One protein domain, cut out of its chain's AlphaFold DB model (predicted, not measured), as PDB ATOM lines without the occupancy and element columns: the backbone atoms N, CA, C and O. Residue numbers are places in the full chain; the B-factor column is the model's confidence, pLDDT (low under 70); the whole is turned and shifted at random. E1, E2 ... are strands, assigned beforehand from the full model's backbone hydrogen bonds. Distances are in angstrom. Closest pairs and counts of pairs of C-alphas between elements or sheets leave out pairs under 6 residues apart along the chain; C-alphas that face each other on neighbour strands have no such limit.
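Overview. This is residues 38 to 86 of the 103 residues of the protein "Chitinase" of bacterium 1XD8-76 (UniProt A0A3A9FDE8). This is a small domain with little regular structure: one short hairpin of two strands, E1 and E2, with a loop of residues 45 to 52 to one side of it and the winding stretch of residues 73 to 86 to the other. A short antiparallel pairing of residues 41 to 42 with 71 to 72 ties the two long unnamed stretches together. The printed part has 49 residues, with no named helix, and is all strand by class, although E1 and E2 hold 8 residues. It is compact, with a radius of gyration of the C-alphas of 9.6 A, and spans 26 by 24 by 16 A.

Along the chain. E1, residues 54 to 57, begins at C-alpha 54 (92.294, -84.572, 208.509) and measures 10.4 A. E2, residues 60 to 63, measures 10.3 A and ends at C-alpha 63 (92.356, -81.711, 204.722).

Arrangement. E1 and E2 form an antiparallel hairpin across a tight link, at 142 degrees between directions. N 55 and O 62 are 2.9 A apart, within hydrogen-bond range.

Size, cuts and confidence. The farthest C-alphas, Asp 38 and Gly 48, are 27.3 A apart. The printed part has no cut. Residues 38 to 39 and 77 to 86 have pLDDT under 70.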
ATOM      1  N   ASP A  38     105.997 -77.170 208.994       63.72
ATOM      2  CA  ASP A  38     105.141 -76.641 207.961       63.72
ATOM      3  C   ASP A  38     103.766 -77.250 208.195       63.72
ATOM      4  O   ASP A  38     103.526 -78.414 207.900       63.72
ATOM      5  N   THR A  39     102.898 -76.475 208.835       67.44
ATOM      6  CA  THR A  39     101.517 -76.844 209.167       67.44
ATOM      7  C   THR A  39     100.613 -76.784 207.925       67.44
ATOM      8  O   THR A  39      99.395 -76.790 208.046       67.44
ATOM      9  N   SER A  40     101.202 -76.698 206.728       72.94
ATOM     10  CA  SER A  40     100.482 -76.653 205.461       72.94
ATOM     11  C   SER A  40     100.222 -78.066 204.948       72.94
ATOM     12  O   SER A  40     101.171 -78.819 204.720       72.94
ATOM     13  N   CYS A  41      98.956 -78.429 204.735       75.25
ATOM     14  CA  CYS A  41      98.591 -79.656 204.023       75.25
ATOM     15  C   CYS A  41      97.653 -79.380 202.837       75.25
ATOM     16  O   CYS A  41      96.869 -78.424 202.872       75.25
ATOM     17  N   PRO A  42      97.723 -80.195 201.769       79.69
ATOM     18  CA  PRO A  42      96.836 -80.059 200.620       79.69
ATOM     19  C   PRO A  42      95.381 -80.398 200.974       79.69
ATOM     20  O   PRO A  42      95.105 -81.262 201.813       79.69
ATOM     21  N   VAL A  43      94.436 -79.749 200.294       84.50
ATOM     22  CA  VAL A  43      93.016 -80.126 200.359       84.50
ATOM     23  C   VAL A  43      92.788 -81.430 199.590       84.50
ATOM     24  O   VAL A  43      93.385 -81.657 198.535       84.50
ATOM     25  N   CYS A  44      91.940 -82.309 200.124       86.31
ATOM     26  CA  CYS A  44      91.572 -83.552 199.458       86.31
ATOM     27  C   CYS A  44      90.785 -83.260 198.175       86.31
ATOM     28  O   CYS A  44      89.762 -82.583 198.200       86.31
ATOM     29  N   THR A  45      91.268 -83.796 197.056       84.00
ATOM     30  CA  THR A  45      90.625 -83.700 195.734       84.00
ATOM     31  C   THR A  45      90.085 -85.050 195.256       84.00
ATOM     32  O   THR A  45      89.719 -85.201 194.094       84.00
ATOM     33  N   VAL A  46      90.048 -86.053 196.141       85.31
ATOM     34  CA  VAL A  46      89.530 -87.385 195.821       85.31
ATOM     35  C   VAL A  46      88.011 -87.306 195.672       85.31
ATOM     36  O   VAL A  46      87.283 -87.041 196.629       85.31
ATOM     37  N   GLU A  47      87.537 -87.551 194.453       80.50
ATOM     38  CA  GLU A  47      86.115 -87.555 194.107       80.50
ATOM     39  C   GLU A  47      85.328 -88.530 194.998       80.50
ATOM     40  O   GLU A  47      85.598 -89.733 195.026       80.50
ATOM     41  N   GLY A  48      84.339 -88.010 195.730       79.62
ATOM     42  CA  GLY A  48      83.495 -88.805 196.626       79.62
ATOM     43  C   GLY A  48      84.130 -89.169 197.972       79.62
ATOM     44  O   GLY A  48      83.582 -90.021 198.673       79.62
ATOM     45  N   CYS A  49      85.249 -88.545 198.359       82.00
ATOM     46  CA  CYS A  49      85.789 -88.715 199.705       82.00
ATOM     47  C   CYS A  49      84.800 -88.171 200.751       82.00
ATOM     48  O   CYS A  49      84.481 -86.983 200.767       82.00
ATOM     49  N   ALA A  50      84.299 -89.063 201.607       80.12
ATOM     50  CA  ALA A  50      83.403 -88.737 202.717       80.12
ATOM     51  C   ALA A  50      84.151 -88.622 204.057       80.12
ATOM     52  O   ALA A  50      83.520 -88.499 205.106       80.12
ATOM     53  N   GLU A  51      85.483 -88.722 204.039       80.06
ATOM     54  CA  GLU A  51      86.296 -88.574 205.240       80.06
ATOM     55  C   GLU A  51      86.319 -87.102 205.653       80.06
ATOM     56  O   GLU A  51      86.739 -86.221 204.902       80.06
ATOM     57  N   GLU A  52      85.816 -86.831 206.854       76.75
ATOM     58  CA  GLU A  52      85.744 -85.484 207.403       76.75
ATOM     59  C   GLU A  52      87.025 -85.141 208.163       76.75
ATOM     60  O   GLU A  52      87.550 -85.927 208.954       76.75
ATOM     61  N   GLY A  53      87.504 -83.921 207.954       74.94
ATOM     62  CA  GLY A  53      88.677 -83.383 208.608       74.94
ATOM     63  C   GLY A  53      89.991 -83.879 208.017       74.94
ATOM     64  O   GLY A  53      90.173 -83.929 206.800       74.94
ATOM     65  N   HIS A  54      90.950 -84.167 208.896       77.69
ATOM     66  CA  HIS A  54      92.294 -84.572 208.509       77.69
ATOM     67  C   HIS A  54      92.356 -86.077 208.274       77.69
ATOM     68  O   HIS A  54      92.090 -86.862 209.187       77.69
ATOM     69  N   HIS A  55      92.731 -86.473 207.065       81.44
ATOM     70  CA  HIS A  55      92.698 -87.868 206.654       81.44
ATOM     71  C   HIS A  55      93.845 -88.222 205.704       81.44
ATOM     72  O   HIS A  55      94.669 -87.371 205.373       81.44
ATOM     73  N   LEU A  56      93.973 -89.501 205.347       83.12
ATOM     74  CA  LEU A  56      95.163 -90.035 204.685       83.12
ATOM     75  C   LEU A  56      94.798 -90.761 203.390       83.12
ATOM     76  O   LEU A  56      94.031 -91.720 203.412       83.12
ATOM     77  N   HIS A  57      95.452 -90.382 202.296       83.25
ATOM     78  CA  HIS A  57      95.439 -91.127 201.039       83.25
ATOM     79  C   HIS A  57      96.873 -91.425 200.621       83.25
ATOM     80  O   HIS A  57      97.698 -90.519 200.591       83.25
ATOM     81  N   ASP A  58      97.176 -92.691 200.324       84.06
ATOM     82  CA  ASP A  58      98.491 -93.116 199.821       84.06
ATOM     83  C   ASP A  58      99.676 -92.580 200.647       84.06
ATOM     84  O   ASP A  58     100.701 -92.158 200.118       84.06
ATOM     85  N   ASP A  59      99.517 -92.582 201.975       76.88
ATOM     86  CA  ASP A  59     100.491 -92.076 202.953       76.88
ATOM     87  C   ASP A  59     100.727 -90.556 202.948       76.88
ATOM     88  O   ASP A  59     101.602 -90.056 203.659       76.88
ATOM     89  N   VAL A  60      99.890 -89.812 202.228       78.56
ATOM     90  CA  VAL A  60      99.829 -88.352 202.233       78.56
ATOM     91  C   VAL A  60      98.625 -87.894 203.051       78.56
ATOM     92  O   VAL A  60      97.525 -88.432 202.944       78.56
ATOM     93  N   TYR A  61      98.849 -86.891 203.893       79.62
ATOM     94  CA  TYR A  61      97.814 -86.285 204.715       79.62
ATOM     95  C   TYR A  61      97.096 -85.158 203.967       79.62
ATOM     96  O   TYR A  61      97.743 -84.270 203.408       79.62
ATOM     97  N   TYR A  62      95.766 -85.180 204.003       81.25
ATOM     98  CA  TYR A  62      94.887 -84.218 203.348       81.25
ATOM     99  C   TYR A  62      93.887 -83.605 204.331       81.25
ATOM    100  O   TYR A  62      93.476 -84.232 205.309       81.25
ATOM    101  N   CYS A  63      93.470 -82.371 204.047       83.75
ATOM    102  CA  CYS A  63      92.356 -81.711 204.722       83.75
ATOM    103  C   CYS A  63      91.082 -81.826 203.877       83.75
ATOM    104  O   CYS A  63      91.094 -81.492 202.695       83.75
ATOM    105  N   SER A  64      89.966 -82.256 204.465       79.19
ATOM    106  CA  SER A  64      88.668 -82.294 203.776       79.19
ATOM    107  C   SER A  64      87.969 -80.927 203.702       79.19
ATOM    108  O   SER A  64      86.915 -80.813 203.079       79.19
ATOM    109  N   TYR A  65      88.482 -79.903 204.393       77.25
ATOM    110  CA  TYR A  65      87.860 -78.581 204.429       77.25
ATOM    111  C   TYR A  65      88.231 -77.781 203.178       77.25
ATOM    112  O   TYR A  65      89.383 -77.780 202.750       77.25
ATOM    113  N   ALA A  66      87.259 -77.080 202.593       73.88
ATOM    114  CA  ALA A  66      87.508 -76.227 201.439       73.88
ATOM    115  C   ALA A  66      88.221 -74.941 201.885       73.88
ATOM    116  O   ALA A  66      87.635 -74.094 202.561       73.88
ATOM    117  N   HIS A  67      89.487 -74.804 201.498       77.00
ATOM    118  CA  HIS A  67      90.269 -73.584 201.674       77.00
ATOM    119  C   HIS A  67      90.300 -72.796 200.363       77.00
ATOM    120  O   HIS A  67      90.487 -73.391 199.303       77.00
ATOM    121  N   GLU A  68      90.141 -71.471 200.432       79.56
ATOM    122  CA  GLU A  68      90.136 -70.587 199.254       79.56
ATOM    123  C   GLU A  68      91.446 -70.695 198.455       79.56
ATOM    124  O   GLU A  68      91.424 -70.771 197.230       79.56
ATOM    125  N   ASP A  69      92.571 -70.823 199.163       76.75
ATOM    126  CA  ASP A  69      93.905 -70.975 198.575       76.75
ATOM    127  C   ASP A  69      94.243 -72.425 198.172       76.75
ATOM    128  O   ASP A  69      95.306 -72.680 197.607       76.75
ATOM    129  N   GLY A  70      93.367 -73.396 198.469       77.12
ATOM    130  CA  GLY A  70      93.578 -74.821 198.178       77.12
ATOM    131  C   GLY A  70      94.495 -75.575 199.154       77.12
ATOM    132  O   GLY A  70      94.799 -76.747 198.921       77.12
ATOM    133  N   TYR A  71      94.907 -74.942 200.258       76.12
ATOM    134  CA  TYR A  71      95.751 -75.536 201.306       76.12
ATOM    135  C   TYR A  71      95.200 -75.207 202.704       76.12
ATOM    136  O   TYR A  71      94.744 -74.084 202.917       76.12
ATOM    137  N   CYS A  72      95.254 -76.149 203.662       81.38
ATOM    138  CA  CYS A  72      94.997 -75.828 205.078       81.38
ATOM    139  C   CYS A  72      96.287 -75.318 205.716       81.38
ATOM    140  O   CYS A  72      97.292 -76.017 205.721       81.38
ATOM    141  N   ASP A  73      96.236 -74.119 206.287       74.38
ATOM    142  CA  ASP A  73      97.321 -73.421 206.987       74.38
ATOM    143  C   ASP A  73      97.417 -73.772 208.484       74.38
ATOM    144  O   ASP A  73      98.203 -73.179 209.225       74.38
ATOM    145  N   GLY A  74      96.600 -74.715 208.951       70.75
ATOM    146  CA  GLY A  74      96.471 -75.039 210.368       70.75
ATOM    147  C   GLY A  74      95.317 -74.325 211.084       70.75
ATOM    148  O   GLY A  74      95.103 -74.573 212.270       70.75
ATOM    149  N   SER A  75      94.581 -73.438 210.404       73.25
ATOM    150  CA  SER A  75      93.448 -72.693 210.982       73.25
ATOM    151  C   SER A  75      92.130 -73.482 210.952       73.25
ATOM    152  O   SER A  75      91.171 -73.152 211.653       73.25
ATOM    153  N   CYS A  76      92.063 -74.556 210.156       72.69
ATOM    154  CA  CYS A  76      90.897 -75.427 210.121       72.69
ATOM    155  C   CYS A  76      90.757 -76.120 211.495       72.69
ATOM    156  O   CYS A  76      91.631 -76.869 211.894       72.69
ATOM    157  N   GLY A  77      89.683 -75.893 212.264       65.69
ATOM    158  CA  GLY A  77      89.561 -76.365 213.667       65.69
ATOM    159  C   GLY A  77      89.663 -77.886 213.904       65.69
ATOM    160  O   GLY A  77      89.523 -78.344 215.036       65.69
ATOM    161  N   TYR A  78      89.887 -78.659 212.842       63.97
ATOM    162  CA  TYR A  78      90.105 -80.096 212.834       63.97
ATOM    163  C   TYR A  78      91.587 -80.498 212.782       63.97
ATOM    164  O   TYR A  78      91.926 -81.611 213.178       63.97
ATOM    165  N   CYS A  79      92.491 -79.634 212.311       62.81
ATOM    166  CA  CYS A  79      93.915 -79.935 212.380       62.81
ATOM    167  C   CYS A  79      94.423 -79.615 213.788       62.81
ATOM    168  O   CYS A  79      94.485 -78.461 214.209       62.81
ATOM    169  N   ASP A  80      94.842 -80.641 214.521       60.06
ATOM    170  CA  ASP A  80      95.456 -80.545 215.850       60.06
ATOM    171  C   ASP A  80      96.886 -79.957 215.805       60.06
ATOM    172  O   ASP A  80      97.721 -80.232 216.663       60.06
ATOM    173  N   GLY A  81      97.199 -79.162 214.775       56.06
ATOM    174  CA  GLY A  81      98.545 -78.682 214.472       56.06
ATOM    175  C   GLY A  81      99.481 -79.762 213.918       56.06
ATOM    176  O   GLY A  81     100.679 -79.511 213.797       56.06
ATOM    177  N   SER A  82      98.964 -80.951 213.581       61.78
ATOM    178  CA  SER A  82      99.758 -82.099 213.114       61.78
ATOM    179  C   SER A  82      99.762 -82.314 211.595       61.78
ATOM    180  O   SER A  82     100.419 -83.241 211.115       61.78
ATOM    181  N   CYS A  83      99.121 -81.429 210.823       58.69
ATOM    182  CA  CYS A  83      98.987 -81.522 209.362       58.69
ATOM    183  C   CYS A  83     100.312 -81.494 208.567       58.69
ATOM    184  O   CYS A  83     100.297 -81.570 207.347       58.69
ATOM    185  N   GLY A  84     101.465 -81.471 209.239       55.62
ATOM    186  CA  GLY A  84     102.797 -81.503 208.633       55.62
ATOM    187  C   GLY A  84     103.659 -82.726 208.956       55.62
ATOM    188  O   GLY A  84     104.846 -82.712 208.634       55.62
ATOM    189  N   HIS A  85     103.147 -83.779 209.609       49.47
ATOM    190  CA  HIS A  85     103.985 -84.928 209.993       49.47
ATOM    191  C   HIS A  85     103.630 -86.226 209.258       49.47
ATOM    192  O   HIS A  85     103.277 -87.242 209.852       49.47
ATOM    193  N   GLY A  86     103.868 -86.220 207.944       50.69
ATOM    194  CA  GLY A  86     103.942 -87.410 207.087       50.69
ATOM    195  C   GLY A  86     105.090 -88.377 207.407       50.69
ATOM    196  O   GLY A  86     105.350 -89.284 206.624       50.69
TER     197      GLY A  86